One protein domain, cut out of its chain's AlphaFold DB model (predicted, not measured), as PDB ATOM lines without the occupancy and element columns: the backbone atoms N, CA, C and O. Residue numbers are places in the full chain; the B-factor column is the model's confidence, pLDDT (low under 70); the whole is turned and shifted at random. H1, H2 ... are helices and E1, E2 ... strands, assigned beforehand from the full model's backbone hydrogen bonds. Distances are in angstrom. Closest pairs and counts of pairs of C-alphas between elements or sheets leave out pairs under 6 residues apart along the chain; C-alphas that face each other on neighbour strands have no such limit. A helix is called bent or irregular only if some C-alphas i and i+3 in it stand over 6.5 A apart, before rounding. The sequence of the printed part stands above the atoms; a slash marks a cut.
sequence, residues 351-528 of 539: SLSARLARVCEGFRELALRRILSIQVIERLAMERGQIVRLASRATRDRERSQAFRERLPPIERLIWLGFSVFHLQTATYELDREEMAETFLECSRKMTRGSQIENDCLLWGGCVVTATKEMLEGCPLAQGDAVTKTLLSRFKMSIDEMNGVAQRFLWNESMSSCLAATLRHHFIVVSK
ATOM      1  N   SER A 351     -63.599 -17.966   2.039       92.95
ATOM      2  CA  SER A 351     -62.988 -18.191   3.357       92.95
ATOM      3  C   SER A 351     -61.571 -18.767   3.274       92.95
ATOM      4  O   SER A 351     -60.682 -18.314   3.996       92.95
ATOM      5  N   LEU A 352     -61.327 -19.726   2.376       94.37
ATOM      6  CA  LEU A 352     -59.990 -20.275   2.155       94.37
ATOM      7  C   LEU A 352     -59.068 -19.234   1.513       94.37
ATOM      8  O   LEU A 352     -57.928 -19.083   1.939       94.37
ATOM      9  N   SER A 353     -59.575 -18.473   0.542       94.28
ATOM     10  CA  SER A 353     -58.828 -17.397  -0.122       94.28
ATOM     11  C   SER A 353     -58.391 -16.315   0.874       94.28
ATOM     12  O   SER A 353     -57.232 -15.903   0.870       94.28
ATOM     13  N   ALA A 354     -59.282 -15.921   1.792       93.04
ATOM     14  CA  ALA A 354     -58.971 -14.987   2.872       93.04
ATOM     15  C   ALA A 354     -57.902 -15.529   3.840       93.04
ATOM     16  O   ALA A 354     -57.025 -14.778   4.256       93.04
ATOM     17  N   ARG A 355     -57.918 -16.831   4.163       93.54
ATOM     18  CA  ARG A 355     -56.857 -17.469   4.967       93.54
ATOM     19  C   ARG A 355     -55.522 -17.506   4.227       93.54
ATOM     20  O   ARG A 355     -54.510 -17.133   4.811       93.54
ATOM     21  N   LEU A 356     -55.516 -17.893   2.950       94.13
ATOM     22  CA  LEU A 356     -54.306 -17.957   2.122       94.13
ATOM     23  C   LEU A 356     -53.609 -16.600   1.987       94.13
ATOM     24  O   LEU A 356     -52.382 -16.557   1.965       94.13
ATOM     25  N   ALA A 357     -54.358 -15.496   1.974       92.23
ATOM     26  CA  ALA A 357     -53.791 -14.147   1.990       92.23
ATOM     27  C   ALA A 357     -52.958 -13.837   3.257       92.23
ATOM     28  O   ALA A 357     -52.098 -12.959   3.208       92.23
ATOM     29  N   ARG A 358     -53.176 -14.558   4.369       89.43
ATOM     30  CA  ARG A 358     -52.442 -14.394   5.643       89.43
ATOM     31  C   ARG A 358     -51.206 -15.290   5.765       89.43
ATOM     32  O   ARG A 358     -50.407 -15.090   6.671       89.43
ATOM     33  N   VAL A 359     -51.062 -16.278   4.882       93.08
ATOM     34  CA  VAL A 359     -49.981 -17.274   4.904       93.08
ATOM     35  C   VAL A 359     -48.757 -16.749   4.141       93.08
ATOM     36  O   VAL A 359     -48.911 -16.108   3.097       93.08
ATOM     37  N   CYS A 360     -47.542 -17.041   4.632       94.35
ATOM     38  CA  CYS A 360     -46.275 -16.681   3.975       94.35
ATOM     39  C   CYS A 360     -46.212 -17.157   2.512       94.35
ATOM     40  O   CYS A 360     -46.812 -18.169   2.147       94.35
ATOM     41  N   GLU A 361     -45.469 -16.433   1.671       95.49
ATOM     42  CA  GLU A 361     -45.472 -16.616   0.213       95.49
ATOM     43  C   GLU A 361     -45.208 -18.058  -0.232       95.49
ATOM     44  O   GLU A 361     -45.973 -18.589  -1.035       95.49
ATOM     45  N   GLY A 362     -44.175 -18.706   0.305       96.61
ATOM     46  CA  GLY A 362     -43.782 -20.047  -0.112       96.61
ATOM     47  C   GLY A 362     -44.833 -21.108   0.230       96.61
ATOM     48  O   GLY A 362     -45.185 -21.936  -0.611       96.61
ATOM     49  N   PHE A 363     -45.426 -21.042   1.426       97.38
ATOM     50  CA  PHE A 363     -46.543 -21.923   1.789       97.38
ATOM     51  C   PHE A 363     -47.812 -21.609   0.991       97.38
ATOM     52  O   PHE A 363     -48.540 -22.522   0.600       97.38
ATOM     53  N   ARG A 364     -48.072 -20.330   0.704       95.76
ATOM     54  CA  ARG A 364     -49.177 -19.911  -0.163       95.76
ATOM     55  C   ARG A 364     -49.000 -20.480  -1.572       95.76
ATOM     56  O   ARG A 364     -49.962 -21.001  -2.123       95.76
ATOM     57  N   GLU A 365     -47.790 -20.474  -2.128       96.42
ATOM     58  CA  GLU A 365     -47.492 -21.090  -3.427       96.42
ATOM     59  C   GLU A 365     -47.736 -22.614  -3.419       96.42
ATOM     60  O   GLU A 365     -48.375 -23.135  -4.338       96.42
ATOM     61  N   LEU A 366     -47.324 -23.329  -2.363       96.83
ATOM     62  CA  LEU A 366     -47.641 -24.757  -2.186       96.83
ATOM     63  C   LEU A 366     -49.158 -25.010  -2.122       96.83
ATOM     64  O   LEU A 366     -49.667 -25.929  -2.771       96.83
ATOM     65  N   ALA A 367     -49.904 -24.178  -1.393       95.62
ATOM     66  CA  ALA A 367     -51.357 -24.289  -1.296       95.62
ATOM     67  C   ALA A 367     -52.074 -23.994  -2.627       95.62
ATOM     68  O   ALA A 367     -53.006 -24.712  -2.986       95.62
ATOM     69  N   LEU A 368     -51.612 -23.005  -3.404       93.95
ATOM     70  CA  LEU A 368     -52.135 -22.724  -4.751       93.95
ATOM     71  C   LEU A 368     -51.923 -23.913  -5.705       93.95
ATOM     72  O   LEU A 368     -52.780 -24.197  -6.541       93.95
ATOM     73  N   ARG A 369     -50.824 -24.663  -5.538       93.87
ATOM     74  CA  ARG A 369     -50.558 -25.930  -6.245       93.87
ATOM     75  C   ARG A 369     -51.377 -27.119  -5.709       93.87
ATOM     76  O   ARG A 369     -51.306 -28.198  -6.290       93.87
ATOM     77  N   ARG A 370     -52.180 -26.924  -4.651       93.78
ATOM     78  CA  ARG A 370     -52.934 -27.952  -3.902       93.78
ATOM     79  C   ARG A 370     -52.040 -29.029  -3.270       93.78
ATOM     80  O   ARG A 370     -52.471 -30.164  -3.114       93.78
ATOM     81  N   ILE A 371     -50.809 -28.658  -2.910       94.75
ATOM     82  CA  ILE A 371     -49.864 -29.517  -2.175       94.75
ATOM     83  C   ILE A 371     -50.171 -29.505  -0.670       94.75
ATOM     84  O   ILE A 371     -49.762 -30.429   0.018       94.75
ATOM     85  N   LEU A 372     -50.877 -28.477  -0.173       96.96
ATOM     86  CA  LEU A 372     -51.267 -28.353   1.234       96.96
ATOM     87  C   LEU A 372     -52.760 -28.630   1.444       96.96
ATOM     88  O   LEU A 372     -53.614 -28.048   0.763       96.96
ATOM     89  N   SER A 373     -53.055 -29.460   2.436       96.52
ATOM     90  CA  SER A 373     -54.375 -29.710   3.001       96.52
ATOM     91  C   SER A 373     -54.942 -28.471   3.702       96.52
ATOM     92  O   SER A 373     -54.218 -27.589   4.179       96.52
ATOM     93  N   ILE A 374     -56.271 -28.399   3.781       95.61
ATOM     94  CA  ILE A 374     -56.992 -27.296   4.428       95.61
ATOM     95  C   ILE A 374     -56.580 -27.180   5.900       95.61
ATOM     96  O   ILE A 374     -56.392 -26.065   6.377       95.61
ATOM     97  N   GLN A 375     -56.357 -28.302   6.587       94.54
ATOM     98  CA  GLN A 375     -55.926 -28.337   7.985       94.54
ATOM     99  C   GLN A 375     -54.529 -27.713   8.190       94.54
ATOM    100  O   GLN A 375     -54.321 -26.951   9.137       94.54
ATOM    101  N   VAL A 376     -53.571 -27.970   7.288       96.50
ATOM    102  CA  VAL A 376     -52.244 -27.320   7.329       96.50
ATOM    103  C   VAL A 376     -52.360 -25.825   7.022       96.50
ATOM    104  O   VAL A 376     -51.754 -25.009   7.714       96.50
ATOM    105  N   ILE A 377     -53.183 -25.444   6.038       96.37
ATOM    106  CA  ILE A 377     -53.451 -24.033   5.708       96.37
ATOM    107  C   ILE A 377     -54.105 -23.303   6.893       96.37
ATOM    108  O   ILE A 377     -53.760 -22.156   7.166       96.37
ATOM    109  N   GLU A 378     -55.021 -23.950   7.617       94.55
ATOM    110  CA  GLU A 378     -55.644 -23.411   8.829       94.55
ATOM    111  C   GLU A 378     -54.625 -23.157   9.938       94.55
ATOM    112  O   GLU A 378     -54.630 -22.063  10.504       94.55
ATOM    113  N   ARG A 379     -53.723 -24.114  10.205       93.64
ATOM    114  CA  ARG A 379     -52.661 -23.965  11.213       93.64
ATOM    115  C   ARG A 379     -51.692 -22.838  10.841       93.64
ATOM    116  O   ARG A 379     -51.431 -21.962  11.657       93.64
ATOM    117  N   LEU A 380     -51.244 -22.783   9.585       95.64
ATOM    118  CA  LEU A 380     -50.388 -21.702   9.072       95.64
ATOM    119  C   LEU A 380     -51.061 -20.319   9.085       95.64
ATOM    120  O   LEU A 380     -50.369 -19.305   9.140       95.64
ATOM    121  N   ALA A 381     -52.392 -20.262   9.007       94.52
ATOM    122  CA  ALA A 381     -53.169 -19.024   9.013       94.52
ATOM    123  C   ALA A 381     -53.673 -18.624  10.414       94.52
ATOM    124  O   ALA A 381     -54.575 -17.782  10.498       94.52
ATOM    125  N   MET A 382     -53.146 -19.221  11.492       93.34
ATOM    126  CA  MET A 382     -53.535 -18.900  12.868       93.34
ATOM    127  C   MET A 382     -53.154 -17.470  13.268       93.34
ATOM    128  O   MET A 382     -52.071 -16.965  12.977       93.34
ATOM    129  N   GLU A 383     -54.064 -16.819  13.984       92.13
ATOM    130  CA  GLU A 383     -53.885 -15.481  14.547       92.13
ATOM    131  C   GLU A 383     -53.094 -15.542  15.859       92.13
ATOM    132  O   GLU A 383     -53.097 -16.557  16.560       92.13
ATOM    133  N   ARG A 384     -52.453 -14.434  16.245       90.99
ATOM    134  CA  ARG A 384     -51.531 -14.391  17.392       90.99
ATOM    135  C   ARG A 384     -52.133 -14.948  18.693       90.99
ATOM    136  O   ARG A 384     -51.510 -15.787  19.340       90.99
ATOM    137  N   GLY A 385     -53.370 -14.575  19.031       90.59
ATOM    138  CA  GLY A 385     -54.068 -15.102  20.213       90.59
ATOM    139  C   GLY A 385     -54.461 -16.585  20.110       90.59
ATOM    140  O   GLY A 385     -54.561 -17.274  21.127       90.59
ATOM    141  N   GLN A 386     -54.630 -17.121  18.894       92.08
ATOM    142  CA  GLN A 386     -54.822 -18.560  18.681       92.08
ATOM    143  C   GLN A 386     -53.514 -19.330  18.914       92.08
ATOM    144  O   GLN A 386     -53.551 -20.403  19.508       92.08
ATOM    145  N   ILE A 387     -52.369 -18.768  18.512       90.96
ATOM    146  CA  ILE A 387     -51.038 -19.347  18.757       90.96
ATOM    147  C   ILE A 387     -50.692 -19.323  20.252       90.96
ATOM    148  O   ILE A 387     -50.196 -20.314  20.777       90.96
ATOM    149  N   VAL A 388     -51.032 -18.252  20.972       89.35
ATOM    150  CA  VAL A 388     -50.895 -18.204  22.441       89.35
ATOM    151  C   VAL A 388     -51.739 -19.294  23.121       89.35
ATOM    152  O   VAL A 388     -51.237 -20.030  23.970       89.35
ATOM    153  N   ARG A 389     -52.993 -19.490  22.686       88.84
ATOM    154  CA  ARG A 389     -53.858 -20.582  23.181       88.84
ATOM    155  C   ARG A 389     -53.352 -21.982  22.801       88.84
ATOM    156  O   ARG A 389     -53.654 -22.946  23.503       88.84
ATOM    157  N   LEU A 390     -52.627 -22.103  21.691       88.47
ATOM    158  CA  LEU A 390     -51.974 -23.340  21.267       88.47
ATOM    159  C   LEU A 390     -50.758 -23.648  22.148       88.47
ATOM    160  O   LEU A 390     -50.634 -24.773  22.619       88.47
ATOM    161  N   ALA A 391     -49.922 -22.644  22.440       85.92
ATOM    162  CA  ALA A 391     -48.782 -22.766  23.347       85.92
ATOM    163  C   ALA A 391     -49.216 -23.285  24.725       85.92
ATOM    164  O   ALA A 391     -48.684 -24.282  25.203       85.92
ATOM    165  N   SER A 392     -50.278 -22.713  25.306       84.77
ATOM    166  CA  SER A 392     -50.827 -23.161  26.596       84.77
ATOM    167  C   SER A 392     -51.538 -24.529  26.557       84.77
ATOM    168  O   SER A 392     -52.231 -24.892  27.509       84.77
ATOM    169  N   ARG A 393     -51.506 -25.247  25.430       84.78
ATOM    170  CA  ARG A 393     -52.147 -26.560  25.235       84.78
ATOM    171  C   ARG A 393     -51.264 -27.517  24.425       84.78
ATOM    172  O   ARG A 393     -51.778 -28.521  23.937       84.78
ATOM    173  N   ALA A 394     -49.969 -27.218  24.281       81.87
ATOM    174  CA  ALA A 394     -49.070 -27.902  23.351       81.87
ATOM    175  C   ALA A 394     -49.008 -29.426  23.571       81.87
ATOM    176  O   ALA A 394     -49.077 -30.169  22.598       81.87
ATOM    177  N   THR A 395     -48.996 -29.893  24.827       79.20
ATOM    178  CA  THR A 395     -49.118 -31.322  25.197       79.20
ATOM    179  C   THR A 395     -50.329 -31.989  24.543       79.20
ATOM    180  O   THR A 395     -50.205 -32.911  23.738       79.20
ATOM    181  N   ARG A 396     -51.517 -31.463  24.847       80.78
ATOM    182  CA  ARG A 396     -52.807 -32.001  24.402       80.78
ATOM    183  C   ARG A 396     -53.008 -31.842  22.897       80.78
ATOM    184  O   ARG A 396     -53.664 -32.682  22.289       80.78
ATOM    185  N   ASP A 397     -52.475 -30.781  22.286       83.23
ATOM    186  CA  ASP A 397     -52.481 -30.623  20.826       83.23
ATOM    187  C   ASP A 397     -51.552 -31.635  20.147       83.23
ATOM    188  O   ASP A 397     -51.947 -32.237  19.150       83.23
ATOM    189  N   ARG A 398     -50.355 -31.887  20.698       83.12
ATOM    190  CA  ARG A 398     -49.407 -32.884  20.179       83.12
ATOM    191  C   ARG A 398     -50.030 -34.277  20.162       83.12
ATOM    192  O   ARG A 398     -50.019 -34.900  19.102       83.12
ATOM    193  N   GLU A 399     -50.594 -34.723  21.288       83.12
ATOM    194  CA  GLU A 399     -51.280 -36.019  21.427       83.12
ATOM    195  C   GLU A 399     -52.439 -36.156  20.432       83.12
ATOM    196  O   GLU A 399     -52.505 -37.117  19.667       83.12
ATOM    197  N   ARG A 400     -53.337 -35.163  20.393       84.92
ATOM    198  CA  ARG A 400     -54.521 -35.182  19.516       84.92
ATOM    199  C   ARG A 400     -54.166 -35.102  18.036       84.92
ATOM    200  O   ARG A 400     -54.853 -35.705  17.218       84.92
ATOM    201  N   SER A 401     -53.119 -34.357  17.681       89.18
ATOM    202  CA  SER A 401     -52.711 -34.183  16.285       89.18
ATOM    203  C   SER A 401     -51.756 -35.261  15.782       89.18
ATOM    204  O   SER A 401     -51.598 -35.362  14.570       89.18
ATOM    205  N   GLN A 402     -51.151 -36.096  16.636       89.71
ATOM    206  CA  GLN A 402     -50.192 -37.119  16.194       89.71
ATOM    207  C   GLN A 402     -50.811 -38.084  15.171       89.71
ATOM    208  O   GLN A 402     -50.301 -38.209  14.059       89.71
ATOM    209  N   ALA A 403     -51.973 -38.663  15.485       89.46
ATOM    210  CA  ALA A 403     -52.688 -39.566  14.578       89.46
ATOM    211  C   ALA A 403     -53.125 -38.896  13.256       89.46
ATOM    212  O   ALA A 403     -53.370 -39.582  12.262       89.46
ATOM    213  N   PHE A 404     -53.219 -37.559  13.225       91.94
ATOM    214  CA  PHE A 404     -53.429 -36.788  12.000       91.94
ATOM    215  C   PHE A 404     -52.108 -36.579  11.236       91.94
ATOM    216  O   PHE A 404     -52.053 -36.873  10.043       91.94
ATOM    217  N   ARG A 405     -51.018 -36.173  11.912       93.32
ATOM    218  CA  ARG A 405     -49.666 -36.005  11.327       93.32
ATOM    219  C   ARG A 405     -49.123 -37.286  10.691       93.32
ATOM    220  O   ARG A 405     -48.410 -37.219   9.691       93.32
ATOM    221  N   GLU A 406     -49.460 -38.448  11.237       91.63
ATOM    222  CA  GLU A 406     -49.085 -39.754  10.676       91.63
ATOM    223  C   GLU A 406     -49.745 -40.029   9.310       91.63
ATOM    224  O   GLU A 406     -49.174 -40.753   8.495       91.63
ATOM    225  N   ARG A 407     -50.896 -39.402   9.024       92.47
ATOM    226  CA  ARG A 407     -51.626 -39.488   7.743       92.47
ATOM    227  C   ARG A 407     -51.238 -38.395   6.744       92.47
ATOM    228  O   ARG A 407     -51.607 -38.486   5.574       92.47
ATOM    229  N   LEU A 408     -50.528 -37.357   7.187       95.56
ATOM    230  CA  LEU A 408     -50.045 -36.291   6.313       95.56
ATOM    231  C   LEU A 408     -48.899 -36.791   5.415       95.56
ATOM    232  O   LEU A 408     -48.059 -37.578   5.865       95.56
ATOM    233  N   PRO A 409     -48.779 -36.288   4.171       94.34
ATOM    234  CA  PRO A 409     -47.552 -36.441   3.398       94.34
ATOM    235  C   PRO A 409     -46.338 -35.915   4.182       94.34
ATOM    236  O   PRO A 409     -46.473 -34.926   4.908       94.34
ATOM    237  N   PRO A 410     -45.128 -36.477   3.994       95.77
ATOM    238  CA  PRO A 410     -43.942 -36.053   4.744       95.77
ATOM    239  C   PRO A 410     -43.669 -34.541   4.683       95.77
ATOM    240  O   PRO A 410     -43.307 -33.948   5.695       95.77
ATOM    241  N   ILE A 411     -43.914 -33.896   3.534       95.98
ATOM    242  CA  ILE A 411     -43.743 -32.444   3.385       95.98
ATOM    243  C   ILE A 411     -44.758 -31.644   4.219       95.98
ATOM    244  O   ILE A 411     -44.388 -30.655   4.839       95.98
ATOM    245  N   GLU A 412     -46.011 -32.094   4.323       96.99
ATOM    246  CA  GLU A 412     -47.010 -31.462   5.192       96.99
ATOM    247  C   GLU A 412     -46.710 -31.686   6.674       96.99
ATOM    248  O   GLU A 412     -46.841 -30.755   7.468       96.99
ATOM    249  N   ARG A 413     -46.243 -32.884   7.052       96.27
ATOM    250  CA  ARG A 413     -45.780 -33.155   8.420       96.27
ATOM    251  C   ARG A 413     -44.592 -32.258   8.788       96.27
ATOM    252  O   ARG A 413     -44.595 -31.684   9.874       96.27
ATOM    253  N   LEU A 414     -43.638 -32.051   7.873       97.27
ATOM    254  CA  LEU A 414     -42.517 -31.121   8.060       97.27
ATOM    255  C   LEU A 414     -43.000 -29.678   8.281       97.27
ATOM    256  O   LEU A 414     -42.460 -28.979   9.134       97.27
ATOM    257  N   ILE A 415     -44.032 -29.245   7.552       97.42
ATOM    258  CA  ILE A 415     -44.642 -27.915   7.694       97.42
ATOM    259  C   ILE A 415     -45.387 -27.778   9.025       97.42
ATOM    260  O   ILE A 415     -45.213 -26.776   9.714       97.42
ATOM    261  N   TRP A 416     -46.180 -28.778   9.418       95.29
ATOM    262  CA  TRP A 416     -46.912 -28.779  10.689       95.29
ATOM    263  C   TRP A 416     -45.961 -28.711  11.887       95.29
ATOM    264  O   TRP A 416     -46.145 -27.884  12.784       95.29
ATOM    265  N   LEU A 417     -44.930 -29.558  11.887       94.37
ATOM    266  CA  LEU A 417     -43.910 -29.590  12.932       94.37
ATOM    267  C   LEU A 417     -43.061 -28.320  12.910       94.37
ATOM    268  O   LEU A 417     -42.837 -27.736  13.960       94.37
ATOM    269  N   GLY A 418     -42.668 -27.829  11.733       93.98
ATOM    270  CA  GLY A 418     -41.932 -26.572  11.602       93.98
ATOM    271  C   GLY A 418     -42.729 -25.345  12.039       93.98
ATOM    272  O   GLY A 418     -42.146 -24.424  12.599       93.98
ATOM    273  N   PHE A 419     -44.056 -25.339  11.879       93.49
ATOM    274  CA  PHE A 419     -44.923 -24.322  12.478       93.49
ATOM    275  C   PHE A 419     -44.896 -24.402  14.008       93.49
ATOM    276  O   PHE A 419     -44.678 -23.376  14.653       93.49
ATOM    277  N   SER A 420     -45.065 -25.600  14.592       90.30
ATOM    278  CA  SER A 420     -44.947 -25.792  16.046       90.30
ATOM    279  C   SER A 420     -43.570 -25.331  16.540       90.30
ATOM    280  O   SER A 420     -43.494 -24.453  17.390       90.30
ATOM    281  N   VAL A 421     -42.484 -25.837  15.951       88.77
ATOM    282  CA  VAL A 421     -41.084 -25.539  16.307       88.77
ATOM    283  C   VAL A 421     -40.679 -24.094  15.997       88.77
ATOM    284  O   VAL A 421     -39.715 -23.609  16.575       88.77
ATOM    285  N   PHE A 422     -41.383 -23.356  15.135       89.05
ATOM    286  CA  PHE A 422     -41.157 -21.916  14.958       89.05
ATOM    287  C   PHE A 422     -41.927 -21.086  15.989       89.05
ATOM    288  O   PHE A 422     -41.354 -20.204  16.626       89.05
ATOM    289  N   HIS A 423     -43.223 -21.352  16.165       86.82
ATOM    290  CA  HIS A 423     -44.085 -20.513  16.993       86.82
ATOM    291  C   HIS A 423     -44.075 -20.856  18.472       86.82
ATOM    292  O   HIS A 423     -44.346 -19.969  19.270       86.82
ATOM    293  N   LEU A 424     -43.805 -22.102  18.844       80.54
ATOM    294  CA  LEU A 424     -43.934 -22.604  20.209       80.54
ATOM    295  C   LEU A 424     -42.563 -22.941  20.811       80.54
ATOM    296  O   LEU A 424     -42.508 -23.774  21.694       80.54
ATOM    297  N   GLN A 425     -41.467 -22.321  20.359       67.99
ATOM    298  CA  GLN A 425     -40.070 -22.699  20.667       67.99
ATOM    299  C   GLN A 425     -39.732 -23.027  22.134       67.99
ATOM    300  O   GLN A 425     -38.834 -23.828  22.385       67.99
ATOM    301  N   THR A 426     -40.436 -22.422  23.090       53.81
ATOM    302  CA  THR A 426     -40.309 -22.667  24.536       53.81
ATOM    303  C   THR A 426     -41.189 -23.810  25.067       53.81
ATOM    304  O   THR A 426     -40.837 -24.424  26.067       53.81
ATOM    305  N   ALA A 427     -42.310 -24.099  24.402       54.53
ATOM    306  CA  ALA A 427     -43.298 -25.130  24.742       54.53
ATOM    307  C   ALA A 427     -43.273 -26.350  23.790       54.53
ATOM    308  O   ALA A 427     -43.956 -27.344  24.036       54.53
ATOM    309  N   THR A 428     -42.508 -26.309  22.691       55.83
ATOM    310  CA  THR A 428     -42.235 -27.484  21.859       55.83
ATOM    311  C   THR A 428     -41.317 -28.424  22.607       55.83
ATOM    312  O   THR A 428     -40.135 -28.129  22.794       55.83
ATOM    313  N   TYR A 429     -41.857 -29.585  22.961       66.80
ATOM    314  CA  TYR A 429     -41.079 -30.696  23.482       66.80
ATOM    315  C   TYR A 429     -39.932 -31.057  22.538       66.80
ATOM    316  O   TYR A 429     -40.042 -30.952  21.314       66.80
ATOM    317  N   GLU A 430     -38.849 -31.553  23.129       76.86
ATOM    318  CA  GLU A 430     -37.731 -32.207  22.444       76.86
ATOM    319  C   GLU A 430     -38.217 -33.150  21.330       76.86
ATOM    320  O   GLU A 430     -37.781 -33.039  20.186       76.86
ATOM    321  N   LEU A 431     -39.257 -33.931  21.628       84.07
ATOM    322  CA  LEU A 431     -39.918 -34.864  20.717       84.07
ATOM    323  C   LEU A 431     -40.530 -34.232  19.443       84.07
ATOM    324  O   LEU A 431     -40.616 -34.910  18.422       84.07
ATOM    325  N   ASP A 432     -40.991 -32.971  19.462       87.93
ATOM    326  CA  ASP A 432     -41.487 -32.281  18.247       87.93
ATOM    327  C   ASP A 432     -40.305 -31.908  17.331       87.93
ATOM    328  O   ASP A 432     -40.402 -32.003  16.105       87.93
ATOM    329  N   ARG A 433     -39.168 -31.515  17.927       87.37
ATOM    330  CA  ARG A 433     -37.919 -31.202  17.208       87.37
ATOM    331  C   ARG A 433     -37.295 -32.471  16.619       87.37
ATOM    332  O   ARG A 433     -36.791 -32.434  15.496       87.37
ATOM    333  N   GLU A 434     -37.360 -33.588  17.341       90.93
ATOM    334  CA  GLU A 434     -36.927 -34.910  16.868       90.93
ATOM    335  C   GLU A 434     -37.784 -35.411  15.702       90.93
ATOM    336  O   GLU A 434     -37.239 -35.688  14.632       90.93
ATOM    337  N   GLU A 435     -39.115 -35.417  15.843       93.30
ATOM    338  CA  GLU A 435     -40.038 -35.798  14.761       93.30
ATOM    339  C   GLU A 435     -39.833 -34.913  13.514       93.30
ATOM    340  O   GLU A 435     -39.894 -35.394  12.375       93.30
ATOM    341  N   MET A 436     -39.524 -33.621  13.703       94.27
ATOM    342  CA  MET A 436     -39.212 -32.698  12.608       94.27
ATOM    343  C   MET A 436     -37.902 -33.068  11.897       94.27
ATOM    344  O   MET A 436     -37.850 -33.068  10.665       94.27
ATOM    345  N   ALA A 437     -36.855 -33.408  12.652       95.28
ATOM    346  CA  ALA A 437     -35.564 -33.826  12.112       95.28
ATOM    347  C   ALA A 437     -35.671 -35.135  11.318       95.28
ATOM    348  O   ALA A 437     -35.162 -35.229  10.196       95.28
ATOM    349  N   GLU A 438     -36.386 -36.123  11.855       96.41
ATOM    350  CA  GLU A 438     -36.658 -37.384  11.167       96.41
ATOM    351  C   GLU A 438     -37.477 -37.168   9.893       96.41
ATOM    352  O   GLU A 438     -37.116 -37.689   8.831       96.41
ATOM    353  N   THR A 439     -38.518 -36.330   9.961       96.81
ATOM    354  CA  THR A 439     -39.355 -35.994   8.804       96.81
ATOM    355  C   THR A 439     -38.562 -35.232   7.733       96.81
ATOM    356  O   THR A 439     -38.723 -35.514   6.545       96.81
ATOM    357  N   PHE A 440     -37.641 -34.329   8.097       97.48
ATOM    358  CA  PHE A 440     -36.734 -33.687   7.133       97.48
ATOM    359  C   PHE A 440     -35.830 -34.709   6.425       97.48
ATOM    360  O   PHE A 440     -35.656 -34.649   5.201       97.48
ATOM    361  N   LEU A 441     -35.259 -35.665   7.168       97.31
ATOM    362  CA  LEU A 441     -34.416 -36.719   6.595       97.31
ATOM    363  C   LEU A 441     -35.233 -37.664   5.698       97.31
ATOM    364  O   LEU A 441     -34.756 -38.084   4.643       97.31
ATOM    365  N   GLU A 442     -36.477 -37.963   6.071       96.71
ATOM    366  CA  GLU A 442     -37.427 -38.713   5.248       96.71
ATOM    367  C   GLU A 442     -37.752 -37.980   3.939       96.71
ATOM    368  O   GLU A 442     -37.610 -38.566   2.860       96.71
ATOM    369  N   CYS A 443     -38.118 -36.697   4.015       96.23
ATOM    370  CA  CYS A 443     -38.369 -35.849   2.851       96.23
ATOM    371  C   CYS A 443     -37.138 -35.786   1.943       96.23
ATOM    372  O   CYS A 443     -37.246 -36.010   0.740       96.23
ATOM    373  N   SER A 444     -35.949 -35.586   2.515       94.99
ATOM    374  CA  SER A 444     -34.684 -35.537   1.772       94.99
ATOM    375  C   SER A 444     -34.381 -36.828   1.004       94.99
ATOM    376  O   SER A 444     -33.811 -36.757  -0.087       94.99
ATOM    377  N   ARG A 445     -34.784 -37.994   1.535       94.39
ATOM    378  CA  ARG A 445     -34.671 -39.298   0.853       94.39
ATOM    379  C   ARG A 445     -35.744 -39.499  -0.222       94.39
ATOM    380  O   ARG A 445     -35.422 -39.985  -1.303       94.39
ATOM    381  N   LYS A 446     -37.006 -39.152   0.056       92.21
ATOM    382  CA  LYS A 446     -38.146 -39.404  -0.850       92.21
ATOM    383  C   LYS A 446     -38.239 -38.387  -1.998       92.21
ATOM    384  O   LYS A 446     -38.529 -38.758  -3.131       92.21
ATOM    385  N   MET A 447     -37.962 -37.113  -1.735       88.45
ATOM    386  CA  MET A 447     -38.169 -35.997  -2.667       88.45
ATOM    387  C   MET A 447     -36.946 -35.778  -3.571       88.45
ATOM    388  O   MET A 447     -36.321 -34.720  -3.565       88.45
ATOM    389  N   THR A 448     -36.568 -36.784  -4.360       78.05
ATOM    390  CA  THR A 448     -35.450 -36.670  -5.324       78.05
ATOM    391  C   THR A 448     -35.807 -35.868  -6.579       78.05
ATOM    392  O   THR A 448     -34.912 -35.361  -7.249       78.05
ATOM    393  N   ARG A 449     -37.104 -35.736  -6.895       78.48
ATOM    394  CA  ARG A 449     -37.641 -35.027  -8.075       78.48
ATOM    395  C   ARG A 449     -38.790 -34.061  -7.731       78.48
ATOM    396  O   ARG A 449     -39.696 -33.880  -8.538       78.48
ATOM    397  N   GLY A 450     -38.784 -33.488  -6.524       82.05
ATOM    398  CA  GLY A 450     -39.766 -32.466  -6.134       82.05
ATOM    399  C   GLY A 450     -39.641 -31.195  -6.983       82.05
ATOM    400  O   GLY A 450     -38.573 -30.924  -7.539       82.05
ATOM    401  N   SER A 451     -40.709 -30.403  -7.075       92.01
ATOM    402  CA  SER A 451     -40.670 -29.094  -7.741       92.01
ATOM    403  C   SER A 451     -39.787 -28.087  -6.985       92.01
ATOM    404  O   SER A 451     -39.387 -28.330  -5.846       92.01
ATOM    405  N   GLN A 452     -39.456 -26.942  -7.599       94.46
ATOM    406  CA  GLN A 452     -38.579 -25.948  -6.959       94.46
ATOM    407  C   GLN A 452     -39.106 -25.514  -5.585       94.46
ATOM    408  O   GLN A 452     -38.383 -25.613  -4.603       94.46
ATOM    409  N   ILE A 453     -40.385 -25.141  -5.488       95.71
ATOM    410  CA  ILE A 453     -40.985 -24.678  -4.230       95.71
ATOM    411  C   ILE A 453     -41.027 -25.762  -3.136       95.71
ATOM    412  O   ILE A 453     -40.918 -25.464  -1.950       95.71
ATOM    413  N   GLU A 454     -41.133 -27.036  -3.516       96.26
ATOM    414  CA  GLU A 454     -41.028 -28.159  -2.578       96.26
ATOM    415  C   GLU A 454     -39.594 -28.333  -2.056       96.26
ATOM    416  O   GLU A 454     -39.403 -28.650  -0.883       96.26
ATOM    417  N   ASN A 455     -38.583 -28.094  -2.898       95.85
ATOM    418  CA  ASN A 455     -37.182 -28.071  -2.473       95.85
ATOM    419  C   ASN A 455     -36.868 -26.847  -1.602       95.85
ATOM    420  O   ASN A 455     -36.155 -26.995  -0.614       95.85
ATOM    421  N   ASP A 456     -37.430 -25.679  -1.920       96.97
ATOM    422  CA  ASP A 456     -37.328 -24.460  -1.107       96.97
ATOM    423  C   ASP A 456     -37.955 -24.674   0.286       96.97
ATOM    424  O   ASP A 456     -37.387 -24.281   1.304       96.97
ATOM    425  N   CYS A 457     -39.099 -25.363   0.353       97.56
ATOM    426  CA  CYS A 457     -39.751 -25.722   1.613       97.56
ATOM    427  C   CYS A 457     -38.963 -26.780   2.402       97.56
ATOM    428  O   CYS A 457     -38.890 -26.717   3.630       97.56
ATOM    429  N   LEU A 458     -38.347 -27.748   1.714       97.30
ATOM    430  CA  LEU A 458     -37.448 -28.715   2.343       97.30
ATOM    431  C   LEU A 458     -36.210 -28.018   2.929       97.30
ATOM    432  O   LEU A 458     -35.827 -28.316   4.059       97.30
ATOM    433  N   LEU A 459     -35.624 -27.071   2.191       97.13
ATOM    434  CA  LEU A 459     -34.529 -26.215   2.654       97.13
ATOM    435  C   LEU A 459     -34.934 -25.441   3.913       97.13
ATOM    436  O   LEU A 459     -34.238 -25.547   4.919       97.13
ATOM    437  N   TRP A 460     -36.081 -24.750   3.899       97.53
ATOM    438  CA  TRP A 460     -36.622 -24.066   5.081       97.53
ATOM    439  C   TRP A 460     -36.727 -25.008   6.289       97.53
ATOM    440  O   TRP A 460     -36.213 -24.683   7.357       97.53
ATOM    441  N   GLY A 461     -37.313 -26.200   6.124       96.65
ATOM    442  CA  GLY A 461     -37.441 -27.172   7.214       96.65
ATOM    443  C   GLY A 461     -36.086 -27.621   7.776       96.65
ATOM    444  O   GLY A 461     -35.912 -27.686   8.992       96.65
ATOM    445  N   GLY A 462     -35.094 -27.854   6.911       96.21
ATOM    446  CA  GLY A 462     -33.726 -28.168   7.332       96.21
ATOM    447  C   GLY A 462     -33.048 -27.011   8.068       96.21
ATOM    448  O   GLY A 462     -32.434 -27.225   9.112       96.21
ATOM    449  N   CYS A 463     -33.222 -25.778   7.588       95.26
ATOM    450  CA  CYS A 463     -32.746 -24.572   8.262       95.26
ATOM    451  C   CYS A 463     -33.391 -24.390   9.645       95.26
ATOM    452  O   CYS A 463     -32.680 -24.047  10.587       95.26
ATOM    453  N   VAL A 464     -34.695 -24.663   9.808       92.90
ATOM    454  CA  VAL A 464     -35.375 -24.606  11.118       92.90
ATOM    455  C   VAL A 464     -34.775 -25.619  12.093       92.90
ATOM    456  O   VAL A 464     -34.460 -25.264  13.232       92.90
ATOM    457  N   VAL A 465     -34.556 -26.857  11.649       92.88
ATOM    458  CA  VAL A 465     -33.957 -27.905  12.487       92.88
ATOM    459  C   VAL A 465     -32.505 -27.573  12.856       92.88
ATOM    460  O   VAL A 465     -32.140 -27.661  14.027       92.88
ATOM    461  N   THR A 466     -31.676 -27.129  11.906       91.83
ATOM    462  CA  THR A 466     -30.285 -26.734  12.193       91.83
ATOM    463  C   THR A 466     -30.216 -25.512  13.118       91.83
ATOM    464  O   THR A 466     -29.446 -25.535  14.074       91.83
ATOM    465  N   ALA A 467     -31.045 -24.483  12.912       88.18
ATOM    466  CA  ALA A 467     -31.078 -23.295  13.774       88.18
ATOM    467  C   ALA A 467     -31.545 -23.606  15.209       88.18
ATOM    468  O   ALA A 467     -31.075 -22.984  16.160       88.18
ATOM    469  N   THR A 468     -32.438 -24.587  15.386       84.96
ATOM    470  CA  THR A 468     -32.943 -24.998  16.710       84.96
ATOM    471  C   THR A 468     -32.148 -26.137  17.360       84.96
ATOM    472  O   THR A 468     -32.431 -26.488  18.508       84.96
ATOM    473  N   LYS A 469     -31.139 -26.708  16.684       83.77
ATOM    474  CA  LYS A 469     -30.358 -27.890  17.113       83.77
ATOM    475  C   LYS A 469     -29.867 -27.821  18.565       83.77
ATOM    476  O   LYS A 469     -30.022 -28.780  19.316       83.77
ATOM    477  N   GLU A 470     -29.306 -26.676  18.944       75.41
ATOM    478  CA  GLU A 470     -28.643 -26.421  20.235       75.41
ATOM    479  C   GLU A 470     -29.352 -25.287  21.003       75.41
ATOM    480  O   GLU A 470     -28.714 -24.477  21.677       75.41
ATOM    481  N   MET A 471     -30.668 -25.141  20.818       69.65
ATOM    482  CA  MET A 471     -31.449 -24.047  21.411       69.65
ATOM    483  C   MET A 471     -31.926 -24.344  22.840       69.65
ATOM    484  O   MET A 471     -31.986 -23.421  23.644       69.65
ATOM    485  N   LEU A 472     -32.228 -25.608  23.159       66.13
ATOM    486  CA  LEU A 472     -32.524 -26.045  24.526       66.13
ATOM    487  C   LEU A 472     -31.239 -26.549  25.191       66.13
ATOM    488  O   LEU A 472     -30.551 -27.413  24.643       66.13
ATOM    489  N   GLU A 473     -30.923 -26.022  26.372       61.43
ATOM    490  CA  GLU A 473     -29.828 -26.534  27.200       61.43
ATOM    491  C   GLU A 473     -30.152 -27.955  27.686       61.43
ATOM    492  O   GLU A 473     -31.297 -28.268  27.999       61.43
ATOM    493  N   GLY A 474     -29.155 -28.842  27.710       64.24
ATOM    494  CA  GLY A 474     -29.326 -30.241  28.131       64.24
ATOM    495  C   GLY A 474     -29.984 -31.185  27.110       64.24
ATOM    496  O   GLY A 474     -29.715 -32.380  27.183       64.24
ATOM    497  N   CYS A 475     -30.732 -30.667  26.127       69.73
ATOM    498  CA  CYS A 475     -31.496 -31.438  25.126       69.73
ATOM    499  C   CYS A 475     -30.949 -31.269  23.682       69.73
ATOM    500  O   CYS A 475     -31.589 -30.608  22.837       69.73
ATOM    501  N   PRO A 476     -29.740 -31.797  23.377       78.34
ATOM    502  CA  PRO A 476     -29.147 -31.746  22.046       78.34
ATOM    503  C   PRO A 476     -29.878 -32.687  21.087       78.34
ATOM    504  O   PRO A 476     -30.079 -33.864  21.365       78.34
ATOM    505  N   LEU A 477     -30.223 -32.181  19.907       83.61
ATOM    506  CA  LEU A 477     -31.022 -32.934  18.947       83.61
ATOM    507  C   LEU A 477     -30.246 -34.121  18.341       83.61
ATOM    508  O   LEU A 477     -29.324 -33.905  17.550       83.61
ATOM    509  N   ALA A 478     -30.658 -35.359  18.638       86.15
ATOM    510  CA  ALA A 478     -29.941 -36.583  18.253       86.15
ATOM    511  C   ALA A 478     -29.657 -36.705  16.740       86.15
ATOM    512  O   ALA A 478     -28.563 -37.091  16.330       86.15
ATOM    513  N   GLN A 479     -30.618 -36.320  15.891       90.10
ATOM    514  CA  GLN A 479     -30.469 -36.321  14.426       90.10
ATOM    515  C   GLN A 479     -29.890 -35.008  13.858       90.10
ATOM    516  O   GLN A 479     -29.721 -34.878  12.643       90.10
ATOM    517  N   GLY A 480     -29.569 -34.019  14.697       89.13
ATOM    518  CA  GLY A 480     -29.214 -32.661  14.273       89.13
ATOM    519  C   GLY A 480     -27.964 -32.566  13.389       89.13
ATOM    520  O   GLY A 480     -27.934 -31.779  12.440       89.13
ATOM    521  N   ASP A 481     -26.953 -33.402  13.639       91.43
ATOM    522  CA  ASP A 481     -25.749 -33.471  12.797       91.43
ATOM    523  C   ASP A 481     -26.031 -34.144  11.445       91.43
ATOM    524  O   ASP A 481     -25.532 -33.695  10.409       91.43
ATOM    525  N   ALA A 482     -26.878 -35.179  11.425       94.71
ATOM    526  CA  ALA A 482     -27.309 -35.836  10.193       94.71
ATOM    527  C   ALA A 482     -28.116 -34.870   9.312       94.71
ATOM    528  O   ALA A 482     -27.834 -34.752   8.118       94.71
ATOM    529  N   VAL A 483     -29.041 -34.111   9.910       95.52
ATOM    530  CA  VAL A 483     -29.798 -33.045   9.238       95.52
ATOM    531  C   VAL A 483     -28.863 -31.982   8.672       95.52
ATOM    532  O   VAL A 483     -28.933 -31.698   7.479       95.52
ATOM    533  N   THR A 484     -27.940 -31.457   9.480       93.70
ATOM    534  CA  THR A 484     -26.999 -30.406   9.054       93.70
ATOM    535  C   THR A 484     -26.101 -30.886   7.906       93.70
ATOM    536  O   THR A 484     -25.914 -30.180   6.915       93.70
ATOM    537  N   LYS A 485     -25.610 -32.130   7.962       94.03
ATOM    538  CA  LYS A 485     -24.843 -32.745   6.867       94.03
ATOM    539  C   LYS A 485     -25.683 -32.926   5.596       94.03
ATOM    540  O   LYS A 485     -25.188 -32.670   4.495       94.03
ATOM    541  N   THR A 486     -26.937 -33.359   5.714       95.06
ATOM    542  CA  THR A 486     -27.859 -33.503   4.575       95.06
ATOM    543  C   THR A 486     -28.216 -32.147   3.962       95.06
ATOM    544  O   THR A 486     -28.181 -32.021   2.741       95.06
ATOM    545  N   LEU A 487     -28.464 -31.124   4.786       94.85
ATOM    546  CA  LEU A 487     -28.705 -29.739   4.376       94.85
ATOM    547  C   LEU A 487     -27.548 -29.218   3.510       94.85
ATOM    548  O   LEU A 487     -27.762 -28.869   2.354       94.85
ATOM    549  N   LEU A 488     -26.315 -29.262   4.027       93.59
ATOM    550  CA  LEU A 488     -25.127 -28.730   3.344       93.59
ATOM    551  C   LEU A 488     -24.738 -29.517   2.081       93.59
ATOM    552  O   LEU A 488     -24.277 -28.935   1.101       93.59
ATOM    553  N   SER A 489     -24.915 -30.843   2.086       92.44
ATOM    554  CA  SER A 489     -24.572 -31.681   0.925       92.44
ATOM    555  C   SER A 489     -25.598 -31.592  -0.208       92.44
ATOM    556  O   SER A 489     -25.213 -31.676  -1.379       92.44
ATOM    557  N   ARG A 490     -26.884 -31.394   0.122       92.61
ATOM    558  CA  ARG A 490     -27.980 -31.222  -0.842       92.61
ATOM    559  C   ARG A 490     -28.065 -29.791  -1.373       92.61
ATOM    560  O   ARG A 490     -28.196 -29.601  -2.579       92.61
ATOM    561  N   PHE A 491     -27.981 -28.799  -0.491       92.26
ATOM    562  CA  PHE A 491     -28.148 -27.382  -0.807       92.26
ATOM    563  C   PHE A 491     -26.791 -26.673  -0.738       92.26
ATOM    564  O   PHE A 491     -26.397 -26.116   0.284       92.26
ATOM    565  N   LYS A 492     -26.060 -26.713  -1.858       88.66
ATOM    566  CA  LYS A 492     -24.716 -26.130  -2.012       88.66
ATOM    567  C   LYS A 492     -24.769 -24.611  -2.213       88.66
ATOM    568  O   LYS A 492     -24.421 -24.111  -3.278       88.66
ATOM    569  N   MET A 493     -25.239 -23.908  -1.192       90.57
ATOM    570  CA  MET A 493     -25.470 -22.462  -1.189       90.57
ATOM    571  C   MET A 493     -24.905 -21.823   0.085       90.57
ATOM    572  O   MET A 493     -24.663 -22.511   1.078       90.57
ATOM    573  N   SER A 494     -24.668 -20.517   0.042       90.07
ATOM    574  CA  SER A 494     -24.238 -19.700   1.178       90.07
ATOM    575  C   SER A 494     -25.338 -19.542   2.233       90.07
ATOM    576  O   SER A 494     -26.524 -19.717   1.952       90.07
ATOM    577  N   ILE A 495     -24.954 -19.150   3.452       89.23
ATOM    578  CA  ILE A 495     -25.905 -18.845   4.537       89.23
ATOM    579  C   ILE A 495     -26.858 -17.699   4.134       89.23
ATOM    580  O   ILE A 495     -28.034 -17.720   4.495       89.23
ATOM    581  N   ASP A 496     -26.380 -16.736   3.342       91.71
ATOM    582  CA  ASP A 496     -27.183 -15.612   2.839       91.71
ATOM    583  C   ASP A 496     -28.283 -16.097   1.880       91.71
ATOM    584  O   ASP A 496     -29.443 -15.706   2.008       91.71
ATOM    585  N   GLU A 497     -27.942 -17.007   0.962       94.12
ATOM    586  CA  GLU A 497     -28.893 -17.641   0.039       94.12
ATOM    587  C   GLU A 497     -29.896 -18.539   0.783       94.12
ATOM    588  O   GLU A 497     -31.092 -18.478   0.493       94.12
ATOM    589  N   MET A 498     -29.449 -19.309   1.788       94.61
ATOM    590  CA  MET A 498     -30.346 -20.100   2.648       94.61
ATOM    591  C   MET A 498     -31.374 -19.208   3.353       94.61
ATOM    592  O   MET A 498     -32.570 -19.498   3.314       94.61
ATOM    593  N   ASN A 499     -30.922 -18.101   3.956       93.02
ATOM    594  CA  ASN A 499     -31.803 -17.122   4.591       93.02
ATOM    595  C   ASN A 499     -32.765 -16.485   3.574       93.02
ATOM    596  O   ASN A 499     -33.951 -16.358   3.871       93.02
ATOM    597  N   GLY A 500     -32.291 -16.136   2.375       95.03
ATOM    598  CA  GLY A 500     -33.119 -15.561   1.310       95.03
ATOM    599  C   GLY A 500     -34.263 -16.478   0.861       95.03
ATOM    600  O   GLY A 500     -35.382 -16.008   0.659       95.03
ATOM    601  N   VAL A 501     -34.029 -17.793   0.772       95.96
ATOM    602  CA  VAL A 501     -35.109 -18.759   0.493       95.96
ATOM    603  C   VAL A 501     -36.013 -18.947   1.714       95.96
ATOM    604  O   VAL A 501     -37.237 -18.912   1.580       95.96
ATOM    605  N   ALA A 502     -35.440 -19.095   2.914       95.54
ATOM    606  CA  ALA A 502     -36.203 -19.306   4.145       95.54
ATOM    607  C   ALA A 502     -37.157 -18.136   4.467       95.54
ATOM    608  O   ALA A 502     -38.264 -18.374   4.946       95.54
ATOM    609  N   GLN A 503     -36.789 -16.894   4.127       94.47
ATOM    610  CA  GLN A 503     -37.632 -15.693   4.267       94.47
ATOM    611  C   GLN A 503     -38.951 -15.742   3.474       94.47
ATOM    612  O   GLN A 503     -39.885 -15.022   3.821       94.47
ATOM    613  N   ARG A 504     -39.082 -16.605   2.454       95.48
ATOM    614  CA  ARG A 504     -40.369 -16.838   1.765       95.48
ATOM    615  C   ARG A 504     -41.373 -17.603   2.647       95.48
ATOM    616  O   ARG A 504     -42.565 -17.630   2.336       95.48
ATOM    617  N   PHE A 505     -40.911 -18.222   3.732       95.78
ATOM    618  CA  PHE A 505     -41.669 -19.069   4.656       95.78
ATOM    619  C   PHE A 505     -41.743 -18.425   6.060       95.78
ATOM    620  O   PHE A 505     -41.722 -17.203   6.191       95.78
ATOM    621  N   LEU A 506     -41.891 -19.226   7.121       91.62
ATOM    622  CA  LEU A 506     -41.842 -18.754   8.512       91.62
ATOM    623  C   LEU A 506     -40.383 -18.686   8.983       91.62
ATOM    624  O   LEU A 506     -39.802 -19.694   9.389       91.62
ATOM    625  N   TRP A 507     -39.775 -17.504   8.890       92.88
ATOM    626  CA  TRP A 507     -38.370 -17.274   9.236       92.88
ATOM    627  C   TRP A 507     -38.172 -15.892   9.859       92.88
ATOM    628  O   TRP A 507     -38.917 -14.971   9.546       92.88
ATOM    629  N   ASN A 508     -37.184 -15.736  10.744       86.99
ATOM    630  CA  ASN A 508     -36.928 -14.469  11.436       86.99
ATOM    631  C   ASN A 508     -35.429 -14.221  11.704       86.99
ATOM    632  O   ASN A 508     -34.577 -15.084  11.473       86.99
ATOM    633  N   GLU A 509     -35.097 -13.026  12.196       84.82
ATOM    634  CA  GLU A 509     -33.721 -12.594  12.504       84.82
ATOM    635  C   GLU A 509     -33.045 -13.462  13.581       84.82
ATOM    636  O   GLU A 509     -31.847 -13.734  13.499       84.82
ATOM    637  N   SER A 510     -33.815 -13.952  14.561       81.27
ATOM    638  CA  SER A 510     -33.312 -14.852  15.606       81.27
ATOM    639  C   SER A 510     -32.887 -16.191  15.001       81.27
ATOM    640  O   SER A 510     -31.765 -16.636  15.215       81.27
ATOM    641  N   MET A 511     -33.739 -16.789  14.164       86.01
ATOM    642  CA  MET A 511     -33.453 -18.022  13.426       86.01
ATOM    643  C   MET A 511     -32.278 -17.852  12.461       86.01
ATOM    644  O   MET A 511     -31.427 -18.732  12.384       86.01
ATOM    645  N   SER A 512     -32.178 -16.697  11.795       87.48
ATOM    646  CA  SER A 512     -31.039 -16.348  10.931       87.48
ATOM    647  C   SER A 512     -29.727 -16.303  11.726       87.48
ATOM    648  O   SER A 512     -28.716 -16.857  11.294       87.48
ATOM    649  N   SER A 513     -29.755 -15.697  12.917       84.69
ATOM    650  CA  SER A 513     -28.604 -15.596  13.824       84.69
ATOM    651  C   SER A 513     -28.199 -16.959  14.390       84.69
ATOM    652  O   SER A 513     -27.015 -17.295  14.399       84.69
ATOM    653  N   CYS A 514     -29.167 -17.783  14.805       85.50
ATOM    654  CA  CYS A 514     -28.920 -19.146  15.276       85.50
ATOM    655  C   CYS A 514     -28.362 -20.042  14.159       85.50
ATOM    656  O   CYS A 514     -27.361 -20.721  14.375       85.50
ATOM    657  N   LEU A 515     -28.936 -19.983  12.951       88.34
ATOM    658  CA  LEU A 515     -28.436 -20.699  11.773       88.34
ATOM    659  C   LEU A 515     -26.983 -20.309  11.469       88.34
ATOM    660  O   LEU A 515     -26.133 -21.183  11.307       88.34
ATOM    661  N   ALA A 516     -26.682 -19.006  11.444       87.62
ATOM    662  CA  ALA A 516     -25.335 -18.499  11.199       87.62
ATOM    663  C   ALA A 516     -24.337 -18.919  12.291       87.62
ATOM    664  O   ALA A 516     -23.201 -19.267  11.973       87.62
ATOM    665  N   ALA A 517     -24.751 -18.937  13.562       85.13
ATOM    666  CA  ALA A 517     -23.921 -19.400  14.673       85.13
ATOM    667  C   ALA A 517     -23.597 -20.900  14.562       85.13
ATOM    668  O   ALA A 517     -22.422 -21.268  14.594       85.13
ATOM    669  N   THR A 518     -24.605 -21.755  14.353       84.60
ATOM    670  CA  THR A 518     -24.428 -23.211  14.205       84.60
ATOM    671  C   THR A 518     -23.622 -23.569  12.953       84.60
ATOM    672  O   THR A 518     -22.769 -24.455  12.992       84.60
ATOM    673  N   LEU A 519     -23.829 -22.859  11.840       86.97
ATOM    674  CA  LEU A 519     -23.108 -23.103  10.588       86.97
ATOM    675  C   LEU A 519     -21.737 -22.413  10.507       86.97
ATOM    676  O   LEU A 519     -20.985 -22.695   9.575       86.97
ATOM    677  N   ARG A 520     -21.346 -21.576  11.477       82.70
ATOM    678  CA  ARG A 520     -20.108 -20.768  11.438       82.70
ATOM    679  C   ARG A 520     -18.835 -21.570  11.153       82.70
ATOM    680  O   ARG A 520     -17.908 -21.045  10.546       82.70
ATOM    681  N   HIS A 521     -18.774 -22.827  11.587       78.89
ATOM    682  CA  HIS A 521     -17.617 -23.703  11.367       78.89
ATOM    683  C   HIS A 521     -17.628 -24.426  10.010       78.89
ATOM    684  O   HIS A 521     -16.588 -24.927   9.585       78.89
ATOM    685  N   HIS A 522     -18.773 -24.463   9.322       78.27
ATOM    686  CA  HIS A 522     -18.969 -25.113   8.022       78.27
ATOM    687  C   HIS A 522     -18.751 -24.183   6.821       78.27
ATOM    688  O   HIS A 522     -18.743 -24.652   5.685       78.27
ATOM    689  N   PHE A 523     -18.560 -22.882   7.052       72.22
ATOM    690  CA  PHE A 523     -18.376 -21.890   5.998       72.22
ATOM    691  C   PHE A 523     -17.145 -21.010   6.249       72.22
ATOM    692  O   PHE A 523     -16.907 -20.545   7.362       72.22
ATOM    693  N   ILE A 524     -16.387 -20.721   5.190       64.67
ATOM    694  CA  ILE A 524     -15.351 -19.686   5.192       64.67
ATOM    695  C   ILE A 524     -16.021 -18.328   4.958       64.67
ATOM    696  O   ILE A 524     -16.712 -18.139   3.959       64.67
ATOM    697  N   VAL A 525     -15.750 -17.373   5.848       54.79
ATOM    698  CA  VAL A 525     -16.006 -15.944   5.627       54.79
ATOM    699  C   VAL A 525     -15.058 -15.425   4.547       54.79
ATOM    700  O   VAL A 525     -13.842 -15.401   4.745       54.79
ATOM    701  N   VAL A 526     -15.610 -14.993   3.417       50.58
ATOM    702  CA  VAL A 526     -14.874 -14.312   2.347       50.58
ATOM    703  C   VAL A 526     -15.435 -12.903   2.185       50.58
ATOM    704  O   VAL A 526     -16.637 -12.711   1.991       50.58
ATOM    705  N   SER A 527     -14.554 -11.907   2.265       43.98
ATOM    706  CA  SER A 527     -14.899 -10.514   1.987       43.98
ATOM    707  C   SER A 527     -15.368 -10.375   0.541       43.98
ATOM    708  O   SER A 527     -14.666 -10.801  -0.381       43.98
ATOM    709  N   LYS A 528     -16.528  -9.751   0.328       40.86
ATOM    710  CA  LYS A 528     -17.019  -9.409  -1.011       40.86
ATOM    711  C   LYS A 528     -15.997  -8.496  -1.697       40.86
ATOM    712  O   LYS A 528     -15.765  -7.378  -1.242       40.86
TER     713      LYS A 528
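AT A GLANCE: This is residues 351 to 528 of the 539 residues of an uncharacterized protein of Fonsecaea pedrosoi CBS 271.37 (UniProt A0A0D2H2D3). Four helices, H6, H7, H8 and H9, form an up-and-down bundle, in which H7 and H8 each touch the other three while H6 and H9 stay apart. Short helices H1 to H5 make a layer along one side, where H3 packs on H6 and H2 on one part of H8, while H10 and H11 cross H8 on another side and E1 forms a tail beyond H11. The printed part has 178 residues, with eleven named helices followed by one named strand, E1, which pairs with no named strand; the class is mostly helix. The whole is compact, with a radius of gyration of the C-alphas of 15.6 A, and spans 48 by 37 by 29 A.

HOW THE PARTS SIT: H1, residues 351 to 356, touches H3, residues 374 to 380, at a steep tilt of 48 degrees; the closest C-alphas are those of Leu 356 and Ile 377, 7.1 A apart. H2, residues 361 to 368, touches residues 453 to 457 alone of H8, residues 452 to 468, with the C-alphas of Gly 362 and Ile 453 closest at 6.8 A. H3 touches H6, residues 410 to 423, at a shallow tilt of 30 degrees, the same way; the closest C-alphas, of Val 376 and Trp 416, are 6.5 A apart. H4, residues 384 to 391, and H5, residues 394 to 405, touch no helix, but both are near H6. The closest C-alphas of H5 and H6, those of Arg 405 and Arg 413, are 5.6 A apart. H6 and H7, residues 430 to 446, form a helical hairpin, opposite ways at a shallow tilt of 33 degrees, only just short of steep; the C-alphas of Leu 417 and Met 436 are closest at 5.6 A. H8, the hub, touches six helices. It forms a hairpin with H7, where the closest C-alphas, of Ala 437 and Val 465, are 6.1 A apart. It forms another with H9, residues 480 to 490, where residues 459 to 466 of H8 alone touch H9 and the C-alphas of Thr 466 and Thr 484 are closest at 5.8 A. H6 and H9 are apart. Residues 456 to 463 of H8 alone touch H10, residues 495 to 502, at a steep tilt of 63 degrees, with the C-alphas of Trp 460 and Ala 502 closest at 4.9 A. Residues 463 to 468 of H8 alone touch H11, residues 509 to 519, about perpendicular at 79 degrees, with the C-alphas of Ala 467 and Leu 515 closest at 4.2 A. H11 and E1, residues 523 to 527, meet only through their link. Every O i to N i+4 pair is within hydrogen-bond range in each helix but H5, which has 6 of 8.

IN THESE COORDINATES: H1 begins at C-alpha 351, (-62.988, -18.191, 3.357). H2, H3 and H4 follow, and H5 is irregular, but only just: C-alphas 400 and 403 are 6.9 A apart. From first to last C-alpha H6 measures 19.8 A, H7 24.4 A, H8 24.3 A and H9 15.2 A. H8 begins at C-alpha 452, (-38.579, -25.948, -6.959). After H10, H11 measures 15.1 A, and E1 ends at C-alpha 527, (-14.899, -10.514, 1.987).

THE WHOLE: The two C-alphas farthest apart, those of Arg 400 and Lys 528, are 49.9 A apart. The printed part has no cut. The link from H8 to H9, with 11 residues, is long. The mean pLDDT of the printed part is 88.4; residues 425 to 429, 471 to 475 and 524 to 528 are under 70.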